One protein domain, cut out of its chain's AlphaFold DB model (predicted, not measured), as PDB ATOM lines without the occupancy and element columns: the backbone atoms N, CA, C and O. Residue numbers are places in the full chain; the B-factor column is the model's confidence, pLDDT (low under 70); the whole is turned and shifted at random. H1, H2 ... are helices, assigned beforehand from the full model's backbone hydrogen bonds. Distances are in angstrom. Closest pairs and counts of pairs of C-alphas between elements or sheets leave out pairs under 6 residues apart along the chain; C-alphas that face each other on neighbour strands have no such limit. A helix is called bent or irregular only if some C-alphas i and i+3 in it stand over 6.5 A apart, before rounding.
ATOM      1  N   LYS A 131      -8.881  24.792  19.631       73.62
ATOM      2  CA  LYS A 131      -9.014  23.960  20.825       73.62
ATOM      3  C   LYS A 131      -8.109  22.722  20.805       73.62
ATOM      4  O   LYS A 131      -7.490  22.434  21.815       73.62
ATOM      5  N   VAL A 132      -7.987  22.008  19.682       70.25
ATOM      6  CA  VAL A 132      -7.076  20.846  19.568       70.25
ATOM      7  C   VAL A 132      -5.611  21.253  19.749       70.25
ATOM      8  O   VAL A 132      -4.861  20.552  20.427       70.25
ATOM      9  N   VAL A 133      -5.200  22.381  19.167       70.94
ATOM     10  CA  VAL A 133      -3.838  22.909  19.315       70.94
ATOM     11  C   VAL A 133      -3.575  23.333  20.759       70.94
ATOM     12  O   VAL A 133      -2.535  22.979  21.310       70.94
ATOM     13  N   ASP A 134      -4.514  24.036  21.390       76.00
ATOM     14  CA  ASP A 134      -4.385  24.461  22.785       76.00
ATOM     15  C   ASP A 134      -4.392  23.257  23.745       76.00
ATOM     16  O   ASP A 134      -3.509  23.161  24.595       76.00
ATOM     17  N   ASP A 135      -5.275  22.271  23.541       78.50
ATOM     18  CA  ASP A 135      -5.298  21.011  24.299       78.50
ATOM     19  C   ASP A 135      -3.954  20.265  24.175       78.50
ATOM     20  O   ASP A 135      -3.458  19.700  25.152       78.50
ATOM     21  N   ARG A 136      -3.331  20.278  22.986       79.19
ATOM     22  CA  ARG A 136      -2.000  19.695  22.749       79.19
ATOM     23  C   ARG A 136      -0.898  20.458  23.474       79.19
ATOM     24  O   ARG A 136      -0.062  19.818  24.104       79.19
ATOM     25  N   ILE A 137      -0.894  21.790  23.415       79.44
ATOM     26  CA  ILE A 137       0.082  22.629  24.132       79.44
ATOM     27  C   ILE A 137      -0.008  22.353  25.633       79.44
ATOM     28  O   ILE A 137       0.991  21.987  26.249       79.44
ATOM     29  N   THR A 138      -1.216  22.426  26.197       82.38
ATOM     30  CA  THR A 138      -1.458  22.135  27.611       82.38
ATOM     31  C   THR A 138      -1.026  20.712  27.972       82.38
ATOM     32  O   THR A 138      -0.386  20.510  29.002       82.38
ATOM     33  N   ALA A 139      -1.299  19.719  27.118       83.75
ATOM     34  CA  ALA A 139      -0.872  18.342  27.352       83.75
ATOM     35  C   ALA A 139       0.657  18.181  27.376       83.75
ATOM     36  O   ALA A 139       1.168  17.390  28.175       83.75
ATOM     37  N   VAL A 140       1.392  18.914  26.529       81.12
ATOM     38  CA  VAL A 140       2.862  18.923  26.554       81.12
ATOM     39  C   VAL A 140       3.365  19.564  27.838       81.12
ATOM     40  O   VAL A 140       4.150  18.945  28.549       81.12
ATOM     41  N   GLU A 141       2.897  20.767  28.168       83.56
ATOM     42  CA  GLU A 141       3.327  21.506  29.362       83.56
ATOM     43  C   GLU A 141       3.094  20.689  30.640       83.56
ATOM     44  O   GLU A 141       4.005  20.495  31.448       83.56
ATOM     45  N   GLN A 142       1.898  20.112  30.782       86.94
ATOM     46  CA  GLN A 142       1.566  19.225  31.896       86.94
ATOM     47  C   GLN A 142       2.403  17.943  31.880       86.94
ATOM     48  O   GLN A 142       2.848  17.476  32.927       86.94
ATOM     49  N   GLY A 143       2.644  17.361  30.703       85.69
ATOM     50  CA  GLY A 143       3.445  16.150  30.573       85.69
ATOM     51  C   GLY A 143       4.926  16.363  30.896       85.69
ATOM     52  O   GLY A 143       5.547  15.448  31.440       85.69
ATOM     53  N   VAL A 144       5.490  17.550  30.647       83.06
ATOM     54  CA  VAL A 144       6.856  17.906  31.075       83.06
ATOM     55  C   VAL A 144       6.940  17.890  32.600       83.06
ATOM     56  O   VAL A 144       7.819  17.227  33.151       83.06
ATOM     57  N   LEU A 145       5.991  18.550  33.268       87.25
ATOM     58  CA  LEU A 145       5.973  18.729  34.723       87.25
ATOM     59  C   LEU A 145       5.559  17.477  35.509       87.25
ATOM     60  O   LEU A 145       5.897  17.356  36.684       87.25
ATOM     61  N   ALA A 146       4.838  16.549  34.878       88.06
ATOM     62  CA  ALA A 146       4.388  15.324  35.527       88.06
ATOM     63  C   ALA A 146       5.552  14.468  36.052       88.06
ATOM     64  O   ALA A 146       6.643  14.458  35.477       88.06
ATOM     65  N   LYS A 147       5.306  13.680  37.103       87.44
ATOM     66  CA  LYS A 147       6.268  12.671  37.573       87.44
ATOM     67  C   LYS A 147       6.545  11.594  36.518       87.44
ATOM     68  O   LYS A 147       5.867  11.507  35.486       87.44
ATOM     69  N   ASP A 148       7.562  10.773  36.772       85.19
ATOM     70  CA  ASP A 148       7.794   9.576  35.973       85.19
ATOM     71  C   ASP A 148       6.567   8.638  36.032       85.19
ATOM     72  O   ASP A 148       5.842   8.632  37.032       85.19
ATOM     73  N   PRO A 149       6.298   7.861  34.969       83.75
ATOM     74  CA  PRO A 149       5.075   7.067  34.868       83.75
ATOM     75  C   PRO A 149       4.888   6.059  36.003       83.75
ATOM     76  O   PRO A 149       3.761   5.852  36.445       83.75
ATOM     77  N   SER A 150       5.973   5.451  36.483       80.12
ATOM     78  CA  SER A 150       5.927   4.430  37.532       80.12
ATOM     79  C   SER A 150       5.535   5.038  38.871       80.12
ATOM     80  O   SER A 150       4.632   4.528  39.525       80.12
ATOM     81  N   SER A 151       6.138   6.168  39.247       84.75
ATOM     82  CA  SER A 151       5.772   6.892  40.468       84.75
ATOM     83  C   SER A 151       4.388   7.530  40.376       84.75
ATOM     84  O   SER A 151       3.672   7.595  41.375       84.75
ATOM     85  N   ALA A 152       4.008   8.025  39.193       85.81
ATOM     86  CA  ALA A 152       2.744   8.724  38.991       85.81
ATOM     87  C   ALA A 152       1.528   7.786  38.996       85.81
ATOM     88  O   ALA A 152       0.446   8.182  39.431       85.81
ATOM     89  N   ALA A 153       1.704   6.554  38.520       85.31
ATOM     90  CA  ALA A 153       0.632   5.572  38.406       85.31
ATOM     91  C   ALA A 153       0.414   4.741  39.687       85.31
ATOM     92  O   ALA A 153      -0.575   4.010  39.776       85.31
ATOM     93  N   GLN A 154       1.278   4.888  40.700       87.00
ATOM     94  CA  GLN A 154       1.063   4.313  42.030       87.00
ATOM     95  C   GLN A 154      -0.263   4.791  42.626       87.00
ATOM     96  O   GLN A 154      -0.533   5.990  42.653       87.00
ATOM     97  N   TYR A 155      -1.062   3.873  43.172       83.31
ATOM     98  CA  TYR A 155      -2.382   4.135  43.760       83.31
ATOM     99  C   TYR A 155      -2.371   5.325  44.735       83.31
ATOM    100  O   TYR A 155      -3.241   6.193  44.655       83.31
ATOM    101  N   MET A 156      -1.351   5.405  45.597       86.56
ATOM    102  CA  MET A 156      -1.227   6.468  46.601       86.56
ATOM    103  C   MET A 156      -0.999   7.854  45.984       86.56
ATOM    104  O   MET A 156      -1.342   8.866  46.590       86.56
ATOM    105  N   HIS A 157      -0.432   7.919  44.778       88.31
ATOM    106  CA  HIS A 157      -0.129   9.170  44.086       88.31
ATOM    107  C   HIS A 157      -1.126   9.491  42.976       88.31
ATOM    108  O   HIS A 157      -1.328  10.670  42.683       88.31
ATOM    109  N   LEU A 158      -1.774   8.476  42.401       86.38
ATOM    110  CA  LEU A 158      -2.556   8.568  41.172       86.38
ATOM    111  C   LEU A 158      -3.592   9.687  41.219       86.38
ATOM    112  O   LEU A 158      -3.637  10.506  40.308       86.38
ATOM    113  N   SER A 159      -4.390   9.757  42.288       86.69
ATOM    114  CA  SER A 159      -5.397  10.815  42.435       86.69
ATOM    115  C   SER A 159      -4.751  12.204  42.430       86.69
ATOM    116  O   SER A 159      -5.169  13.082  41.679       86.69
ATOM    117  N   SER A 160      -3.680  12.395  43.204       90.38
ATOM    118  CA  SER A 160      -2.983  13.684  43.284       90.38
ATOM    119  C   SER A 160      -2.307  14.079  41.966       90.38
ATOM    120  O   SER A 160      -2.335  15.247  41.585       90.38
ATOM    121  N   GLU A 161      -1.730  13.113  41.247       90.38
ATOM    122  CA  GLU A 161      -1.072  13.341  39.960       90.38
ATOM    123  C   GLU A 161      -2.084  13.615  38.860       90.38
ATOM    124  O   GLU A 161      -1.869  14.508  38.050       90.38
ATOM    125  N   GLN A 162      -3.217  12.917  38.864       86.81
ATOM    126  CA  GLN A 162      -4.313  13.191  37.946       86.81
ATOM    127  C   GLN A 162      -4.902  14.586  38.183       86.81
ATOM    128  O   GLN A 162      -5.123  15.315  37.223       86.81
ATOM    129  N   HIS A 163      -5.077  15.031  39.431       87.62
ATOM    130  CA  HIS A 163      -5.528  16.402  39.707       87.62
ATOM    131  C   HIS A 163      -4.562  17.475  39.179       87.62
ATOM    132  O   HIS A 163      -5.006  18.527  38.725       87.62
ATOM    133  N   LYS A 164      -3.249  17.223  39.232       89.19
ATOM    134  CA  LYS A 164      -2.224  18.178  38.774       89.19
ATOM    135  C   LYS A 164      -2.005  18.140  37.263       89.19
ATOM    136  O   LYS A 164      -1.855  19.183  36.632       89.19
ATOM    137  N   TYR A 165      -1.960  16.939  36.697       90.38
ATOM    138  CA  TYR A 165      -1.563  16.668  35.318       90.38
ATOM    139  C   TYR A 165      -2.548  15.664  34.701       90.38
ATOM    140  O   TYR A 165      -2.209  14.485  34.533       90.38
ATOM    141  N   PRO A 166      -3.780  16.102  34.397       86.88
ATOM    142  CA  PRO A 166      -4.862  15.210  34.018       86.88
ATOM    143  C   PRO A 166      -4.608  14.516  32.675       86.88
ATOM    144  O   PRO A 166      -4.227  15.144  31.690       86.88
ATOM    145  N   ILE A 167      -4.906  13.219  32.611       83.12
ATOM    146  CA  ILE A 167      -5.089  12.468  31.361       83.12
ATOM    147  C   ILE A 167      -6.446  11.777  31.387       83.12
ATOM    148  O   ILE A 167      -6.818  11.146  32.377       83.12
ATOM    149  N   LYS A 168      -7.192  11.835  30.280       80.81
ATOM    150  CA  LYS A 168      -8.467  11.119  30.182       80.81
ATOM    151  C   LYS A 168      -8.223   9.670  29.773       80.81
ATOM    152  O   LYS A 168      -8.364   9.289  28.609       80.81
ATOM    153  N   ASN A 169      -7.857   8.881  30.780       75.25
ATOM    154  CA  ASN A 169      -7.736   7.422  30.749       75.25
ATOM    155  C   ASN A 169      -8.896   6.713  31.486       75.25
ATOM    156  O   ASN A 169      -8.882   5.494  31.611       75.25
ATOM    157  N   GLY A 170      -9.894   7.467  31.972       75.00
ATOM    158  CA  GLY A 170     -11.051   6.940  32.706       75.00
ATOM    159  C   GLY A 170     -10.830   6.748  34.211       75.00
ATOM    160  O   GLY A 170     -11.670   6.129  34.865       75.00
ATOM    161  N   ARG A 171      -9.713   7.244  34.765       74.56
ATOM    162  CA  ARG A 171      -9.386   7.148  36.193       74.56
ATOM    163  C   ARG A 171      -8.907   8.494  36.763       74.56
ATOM    164  O   ARG A 171      -7.856   8.968  36.330       74.56
ATOM    165  N   PRO A 172      -9.580   9.032  37.798       73.12
ATOM    166  CA  PRO A 172     -10.920   8.680  38.284       73.12
ATOM    167  C   PRO A 172     -12.018   8.897  37.217       73.12
ATOM    168  O   PRO A 172     -11.763   9.433  36.141       73.12
ATOM    169  N   VAL A 173     -13.226   8.377  37.462       74.25
ATOM    170  CA  VAL A 173     -14.306   8.315  36.450       74.25
ATOM    171  C   VAL A 173     -14.771   9.700  35.985       74.25
ATOM    172  O   VAL A 173     -15.203   9.878  34.848       74.25
ATOM    173  N   ASP A 174     -14.649  10.675  36.874       74.69
ATOM    174  CA  ASP A 174     -14.987  12.085  36.728       74.69
ATOM    175  C   ASP A 174     -13.822  12.927  36.184       74.69
ATOM    176  O   ASP A 174     -13.999  14.110  35.894       74.69
ATOM    177  N   GLN A 175     -12.646  12.326  35.984       70.81
ATOM    178  CA  GLN A 175     -11.460  13.021  35.504       70.81
ATOM    179  C   GLN A 175     -11.669  13.578  34.089       70.81
ATOM    180  O   GLN A 175     -11.887  12.846  33.114       70.81
ATOM    181  N   ILE A 176     -11.499  14.891  33.962       68.00
ATOM    182  CA  ILE A 176     -11.480  15.602  32.687       68.00
ATOM    183  C   ILE A 176     -10.021  15.921  32.360       68.00
ATOM    184  O   ILE A 176      -9.343  16.627  33.096       68.00
ATOM    185  N   GLY A 177      -9.527  15.382  31.252       74.25
ATOM    186  CA  GLY A 177      -8.201  15.669  30.713       74.25
ATOM    187  C   GLY A 177      -8.181  15.443  29.205       74.25
ATOM    188  O   GLY A 177      -9.174  14.952  28.645       74.25
ATOM    189  N   PRO A 178      -7.068  15.761  28.529       77.25
ATOM    190  CA  PRO A 178      -6.920  15.439  27.122       77.25
ATOM    191  C   PRO A 178      -7.094  13.923  26.906       77.25
ATOM    192  O   PRO A 178      -6.551  13.121  27.678       77.25
ATOM    193  N   PRO A 179      -7.902  13.488  25.918       77.25
ATOM    194  CA  PRO A 179      -8.112  12.066  25.664       77.25
ATOM    195  C   PRO A 179      -6.825  11.422  25.166       77.25
ATOM    196  O   PRO A 179      -6.131  12.022  24.358       77.25
ATOM    197  N   LEU A 180      -6.554  10.166  25.541       71.31
ATOM    198  CA  LEU A 180      -5.381   9.424  25.039       71.31
ATOM    199  C   LEU A 180      -5.246   9.464  23.501       71.31
ATOM    200  O   LEU A 180      -4.144   9.431  22.963       71.31
ATOM    201  N   ALA A 181      -6.374   9.613  22.800       74.31
ATOM    202  CA  ALA A 181      -6.457   9.835  21.360       74.31
ATOM    203  C   ALA A 181      -5.637  11.027  20.830       74.31
ATOM    204  O   ALA A 181      -5.252  10.989  19.664       74.31
ATOM    205  N   ILE A 182      -5.341  12.055  21.638       73.00
ATOM    206  CA  ILE A 182      -4.505  13.182  21.190       73.00
ATOM    207  C   ILE A 182      -3.038  12.794  21.018       73.00
ATOM    208  O   ILE A 182      -2.327  13.443  20.251       73.00
ATOM    209  N   TYR A 183      -2.596  11.744  21.718       68.25
ATOM    210  CA  TYR A 183      -1.207  11.313  21.689       68.25
ATOM    211  C   TYR A 183      -0.919  10.418  20.479       68.25
ATOM    212  O   TYR A 183       0.180  10.481  19.935       68.25
ATOM    213  N   HIS A 184      -1.892   9.615  20.020       70.44
ATOM    214  CA  HIS A 184      -1.741   8.806  18.806       70.44
ATOM    215  C   HIS A 184      -3.081   8.396  18.166       70.44
ATOM    216  O   HIS A 184      -3.976   7.924  18.879       70.44
ATOM    217  N   PRO A 185      -3.207   8.436  16.821       68.50
ATOM    218  CA  PRO A 185      -4.418   8.009  16.110       68.50
ATOM    219  C   PRO A 185      -4.845   6.563  16.398       68.50
ATOM    220  O   PRO A 185      -6.033   6.242  16.335       68.50
ATOM    221  N   VAL A 186      -3.899   5.685  16.758       70.44
ATOM    222  CA  VAL A 186      -4.204   4.284  17.108       70.44
ATOM    223  C   VAL A 186      -5.191   4.183  18.267       70.44
ATOM    224  O   VAL A 186      -6.049   3.310  18.241       70.44
ATOM    225  N   PHE A 187      -5.144   5.095  19.243       74.31
ATOM    226  CA  PHE A 187      -6.064   5.063  20.380       74.31
ATOM    227  C   PHE A 187      -7.484   5.462  19.969       74.31
ATOM    228  O   PHE A 187      -8.452   4.887  20.463       74.31
ATOM    229  N   ALA A 188      -7.623   6.405  19.029       74.75
ATOM    230  CA  ALA A 188      -8.921   6.752  18.453       74.75
ATOM    231  C   ALA A 188      -9.500   5.574  17.656       74.75
ATOM    232  O   ALA A 188     -10.665   5.218  17.839       74.75
ATOM    233  N   LYS A 189      -8.665   4.921  16.836       74.56
ATOM    234  CA  LYS A 189      -9.037   3.711  16.092       74.56
ATOM    235  C   LYS A 189      -9.444   2.583  17.039       74.56
ATOM    236  O   LYS A 189     -10.521   2.026  16.875       74.56
ATOM    237  N   PHE A 190      -8.628   2.287  18.048       75.88
ATOM    238  CA  PHE A 190      -8.906   1.251  19.041       75.88
ATOM    239  C   PHE A 190     -10.223   1.509  19.770       75.88
ATOM    240  O   PHE A 190     -11.032   0.598  19.884       75.88
ATOM    241  N   LYS A 191     -10.487   2.754  20.187       76.50
ATOM    242  CA  LYS A 191     -11.767   3.133  20.798       76.50
ATOM    243  C   LYS A 191     -12.955   2.892  19.861       76.50
ATOM    244  O   LYS A 191     -14.007   2.467  20.318       76.50
ATOM    245  N   GLY A 192     -12.806   3.174  18.566       79.12
ATOM    246  CA  GLY A 192     -13.841   2.870  17.575       79.12
ATOM    247  C   GLY A 192     -14.088   1.365  17.460       79.12
ATOM    248  O   GLY A 192     -15.226   0.916  17.578       79.12
ATOM    249  N   LEU A 193     -13.012   0.588  17.311       77.50
ATOM    250  CA  LEU A 193     -13.076  -0.871  17.194       77.50
ATOM    251  C   LEU A 193     -13.639  -1.531  18.461       77.50
ATOM    252  O   LEU A 193     -14.440  -2.450  18.355       77.50
ATOM    253  N   SER A 194     -13.290  -1.048  19.656       75.19
ATOM    254  CA  SER A 194     -13.767  -1.628  20.919       75.19
ATOM    255  C   SER A 194     -15.270  -1.445  21.142       75.19
ATOM    256  O   SER A 194     -15.875  -2.194  21.905       75.19
ATOM    257  N   THR A 195     -15.884  -0.469  20.470       79.12
ATOM    258  CA  THR A 195     -17.339  -0.265  20.485       79.12
ATOM    259  C   THR A 195     -18.075  -1.021  19.378       79.12
ATOM    260  O   THR A 195     -19.304  -1.093  19.404       79.12
ATOM    261  N   ASP A 196     -17.354  -1.599  18.412       81.31
ATOM    262  CA  ASP A 196     -17.954  -2.337  17.305       81.31
ATOM    263  C   ASP A 196     -18.237  -3.793  17.699       81.31
ATOM    264  O   ASP A 196     -17.370  -4.663  17.666       81.31
ATOM    265  N   GLN A 197     -19.502  -4.077  18.016       76.75
ATOM    266  CA  GLN A 197     -19.974  -5.420  18.377       76.75
ATOM    267  C   GLN A 197     -19.861  -6.453  17.242       76.75
ATOM    268  O   GLN A 197     -20.087  -7.648  17.465       76.75
ATOM    269  N   LYS A 198     -19.559  -6.021  16.011       83.38
ATOM    270  CA  LYS A 198     -19.352  -6.924  14.872       83.38
ATOM    271  C   LYS A 198     -17.963  -7.546  14.876       83.38
ATOM    272  O   LYS A 198     -17.779  -8.586  14.247       83.38
ATOM    273  N   ILE A 199     -17.006  -6.940  15.575       79.00
ATOM    274  CA  ILE A 199     -15.664  -7.489  15.725       79.00
ATOM    275  C   ILE A 199     -15.739  -8.592  16.775       79.00
ATOM    276  O   ILE A 199     -15.921  -8.337  17.963       79.00
ATOM    277  N   LYS A 200     -15.632  -9.838  16.316       81.44
ATOM    278  CA  LYS A 200     -15.596 -11.017  17.178       81.44
ATOM    279  C   LYS A 200     -14.274 -11.745  16.967       81.44
ATOM    280  O   LYS A 200     -13.891 -11.913  15.808       81.44
ATOM    281  N   PRO A 201     -13.604 -12.189  18.043       81.62
ATOM    282  CA  PRO A 201     -12.449 -13.055  17.900       81.62
ATOM    283  C   PRO A 201     -12.870 -14.354  17.207       81.62
ATOM    284  O   PRO A 201     -13.966 -14.879  17.424       81.62
ATOM    285  N   ALA A 289      -1.436  -1.252  35.427       74.38
ATOM    286  CA  ALA A 289      -0.619  -1.316  34.214       74.38
ATOM    287  C   ALA A 289      -1.183  -0.466  33.060       74.38
ATOM    288  O   ALA A 289      -0.418   0.137  32.306       74.38
ATOM    289  N   SER A 290      -2.510  -0.355  32.941       74.62
ATOM    290  CA  SER A 290      -3.145   0.475  31.911       74.62
ATOM    291  C   SER A 290      -2.935   1.969  32.180       74.62
ATOM    292  O   SER A 290      -2.670   2.747  31.258       74.62
ATOM    293  N   VAL A 291      -2.970   2.371  33.454       79.75
ATOM    294  CA  VAL A 291      -2.677   3.742  33.890       79.75
ATOM    295  C   VAL A 291      -1.209   4.078  33.641       79.75
ATOM    296  O   VAL A 291      -0.924   5.116  33.038       79.75
ATOM    297  N   LYS A 292      -0.289   3.184  34.025       82.00
ATOM    298  CA  LYS A 292       1.147   3.316  33.748       82.00
ATOM    299  C   LYS A 292       1.413   3.459  32.256       82.00
ATOM    300  O   LYS A 292       2.113   4.382  31.858       82.00
ATOM    301  N   GLY A 293       0.799   2.612  31.428       78.00
ATOM    302  CA  GLY A 293       0.905   2.677  29.970       78.00
ATOM    303  C   GLY A 293       0.468   4.032  29.407       78.00
ATOM    304  O   GLY A 293       1.199   4.644  28.628       78.00
ATOM    305  N   GLY A 294      -0.677   4.555  29.858       79.06
ATOM    306  CA  GLY A 294      -1.151   5.884  29.462       79.06
ATOM    307  C   GLY A 294      -0.197   7.015  29.866       79.06
ATOM    308  O   GLY A 294       0.085   7.910  29.066       79.06
ATOM    309  N   MET A 295       0.350   6.965  31.084       85.81
ATOM    310  CA  MET A 295       1.311   7.959  31.574       85.81
ATOM    311  C   MET A 295       2.669   7.871  30.864       85.81
ATOM    312  O   MET A 295       3.261   8.909  30.557       85.81
ATOM    313  N   SER A 296       3.133   6.659  30.552       81.00
ATOM    314  CA  SER A 296       4.335   6.415  29.750       81.00
ATOM    315  C   SER A 296       4.186   6.984  28.349       81.00
ATOM    316  O   SER A 296       5.080   7.684  27.879       81.00
ATOM    317  N   TYR A 297       3.032   6.769  27.713       77.19
ATOM    318  CA  TYR A 297       2.785   7.298  26.377       77.19
ATOM    319  C   TYR A 297       2.769   8.830  26.360       77.19
ATOM    320  O   TYR A 297       3.373   9.438  25.480       77.19
ATOM    321  N   ARG A 298       2.162   9.469  27.371       83.94
ATOM    322  CA  ARG A 298       2.255  10.928  27.543       83.94
ATOM    323  C   ARG A 298       3.715  11.382  27.616       83.94
ATOM    324  O   ARG A 298       4.081  12.315  26.911       83.94
ATOM    325  N   LYS A 299       4.545  10.749  28.454       83.31
ATOM    326  CA  LYS A 299       5.962  11.128  28.616       83.31
ATOM    327  C   LYS A 299       6.770  10.938  27.334       83.31
ATOM    328  O   LYS A 299       7.529  11.834  26.978       83.31
ATOM    329  N   TYR A 300       6.568   9.824  26.634       76.31
ATOM    330  CA  TYR A 300       7.175   9.571  25.328       76.31
ATOM    331  C   TYR A 300       6.789  10.653  24.313       76.31
ATOM    332  O   TYR A 300       7.656  11.290  23.719       76.31
ATOM    333  N   TRP A 301       5.490  10.934  24.187       76.31
ATOM    334  CA  TRP A 301       4.981  11.946  23.265       76.31
ATOM    335  C   TRP A 301       5.527  13.344  23.585       76.31
ATOM    336  O   TRP A 301       5.964  14.054  22.688       76.31
ATOM    337  N   VAL A 302       5.588  13.731  24.862       79.31
ATOM    338  CA  VAL A 302       6.201  15.005  25.278       79.31
ATOM    339  C   VAL A 302       7.686  15.076  24.932       79.31
ATOM    340  O   VAL A 302       8.153  16.126  24.493       79.31
ATOM    341  N   HIS A 303       8.432  13.988  25.115       72.94
ATOM    342  CA  HIS A 303       9.855  13.950  24.783       72.94
ATOM    343  C   HIS A 303      10.100  14.235  23.291       72.94
ATOM    344  O   HIS A 303      10.950  15.062  22.963       72.94
ATOM    345  N   GLU A 304       9.298  13.629  22.409       65.25
ATOM    346  CA  GLU A 304       9.306  13.903  20.962       65.25
ATOM    347  C   GLU A 304       8.998  15.379  20.643       65.25
ATOM    348  O   GLU A 304       9.624  15.976  19.771       65.25
ATOM    349  N   MET A 305       8.068  16.009  21.373       64.56
ATOM    350  CA  MET A 305       7.648  17.397  21.111       64.56
ATOM    351  C   MET A 305       8.659  18.453  21.557       64.56
ATOM    352  O   MET A 305       8.792  19.510  20.932       64.56
ATOM    353  N   VAL A 306       9.327  18.215  22.687       57.81
ATOM    354  CA  VAL A 306      10.130  19.254  23.342       57.81
ATOM    355  C   VAL A 306      11.598  19.196  22.916       57.81
ATOM    356  O   VAL A 306      12.262  20.224  23.008       57.81
ATOM    357  N   TRP A 307      12.084  18.066  22.384       47.28
ATOM    358  CA  TRP A 307      13.505  17.807  22.104       47.28
ATOM    359  C   TRP A 307      14.401  18.417  23.190       47.28
ATOM    360  O   TRP A 307      15.063  19.431  22.988       47.28
ATOM    361  N   ILE A 308      14.346  17.850  24.398       35.97
ATOM    362  CA  ILE A 308      15.167  18.320  25.518       35.97
ATOM    363  C   ILE A 308      16.555  17.682  25.364       35.97
ATOM    364  O   ILE A 308      16.657  16.468  25.537       35.97
ATOM    365  N   PRO A 309      17.644  18.440  25.124       31.05
ATOM    366  CA  PRO A 309      18.985  17.872  24.922       31.05
ATOM    367  C   PRO A 309      19.593  17.188  26.166       31.05
ATOM    368  O   PRO A 309      20.748  16.780  26.138       31.05
ATOM    369  N   TYR A 310      18.850  17.082  27.275       28.23
ATOM    370  CA  TYR A 310      19.379  16.792  28.612       28.23
ATOM    371  C   TYR A 310      18.643  15.705  29.411       28.23
ATOM    372  O   TYR A 310      18.961  15.504  30.582       28.23
ATOM    373  N   LEU A 311      17.717  14.936  28.827       28.25
ATOM    374  CA  LEU A 311      17.104  13.798  29.532       28.25
ATOM    375  C   LEU A 311      17.902  12.490  29.355       28.25
ATOM    376  O   LEU A 311      17.380  11.462  28.943       28.25
ATOM    377  N   HIS A 312      19.183  12.515  29.737       26.09
ATOM    378  CA  HIS A 312      19.998  11.301  29.911       26.09
ATOM    379  C   HIS A 312      19.875  10.674  31.314       26.09
ATOM    380  O   HIS A 312      20.600   9.737  31.646       26.09
ATOM    381  N   VAL A 313      18.940  11.154  32.139       27.70
ATOM    382  CA  VAL A 313      18.693  10.636  33.493       27.70
ATOM    383  C   VAL A 313      17.199  10.360  33.676       27.70
ATOM    384  O   VAL A 313      16.507  11.015  34.446       27.70
TER     385      VAL A 313
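This is residues 131 to 201 and 289 to 313 of the 331 residues of an uncharacterized protein of Grifola frondosa (UniProt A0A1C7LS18). The long helix H5 runs through the middle of a compact helical body; H1 meets its last part at nearly a right angle, and the short H2 packs on its earlier part, with H3 turning off from H2 at a corner. A long loop, residues 165 to 184, leads from H3 to H4, and from H4 an arm, residues 192 to 201, sticks out. The printed part has 96 residues with five named helices, in order H1, H2, H3, H4 and H5, and no named strand; the class is all helix. The whole is compact, with a radius of gyration of the C-alphas of 14.3 A, yet elongated, spanning 47 by 30 by 27 A.

H5, the longest helix, covers residues 289 to 306 and is 25.6 A long, from C-alpha 289 at (-0.619, -1.316, 34.214) to C-alpha 306 at (10.130, 19.254, 23.342). H1 covers residues 131 to 145, 21.1 A, beginning with C-alpha 131 at (-9.014, 23.960, 20.825). H2 covers residues 149 to 153, 5.9 A, and H3 residues 155 to 164, 14.9 A. H3 is irregular: C-alphas 156 and 159 are 7.3 A apart. H4 covers residues 185 to 195, 16.0 A.

H5 touches H1 with residues 298 to 306 alone, and H1 touches it with residues 140 to 144 alone. Their closest C-alphas, those of Val 140 and Val 302, are 5.3 A apart, and their lines are about perpendicular at 79 degrees. H5 touches H2 with residues 291 to 299 alone; the closest C-alphas, those of Pro 149 and Met 295, are 5.1 A apart. H2 and H3 only just touch, with 3 pairs of C-alphas within 8 A, and only at the corner; the closest C-alphas are those of Ala 152 and Leu 158, 5.7 A. H1 and H3 are close but not clearly touching, the C-alphas of Gln 142 and Lys 164 being 7.9 A apart, at a steep tilt of 49 degrees, opposite ways. H3 and H5 are apart, and H4 touches no helix. In H1, H2, H4 and H5 every O i to N i+4 pair is within hydrogen-bond range; in H3 4 of 6 are.

The C-alphas of Lys 198 and Tyr 310 are the two farthest apart, at 47.4 A. Without residues 192 to 201, which stand free, the body spans 36 by 29 by 21 A. Residues 202 to 288 are not printed, and C-alphas 201 and 289 are 23.3 A apart across this cut, which falls in the link from H4 to H5. The links H1 to H2 and H2 to H3 are tight, and H3 to H4 is long. The mean pLDDT of the printed part is 75.7; residues 176, 183, 185 and 304 to 313 are under 70.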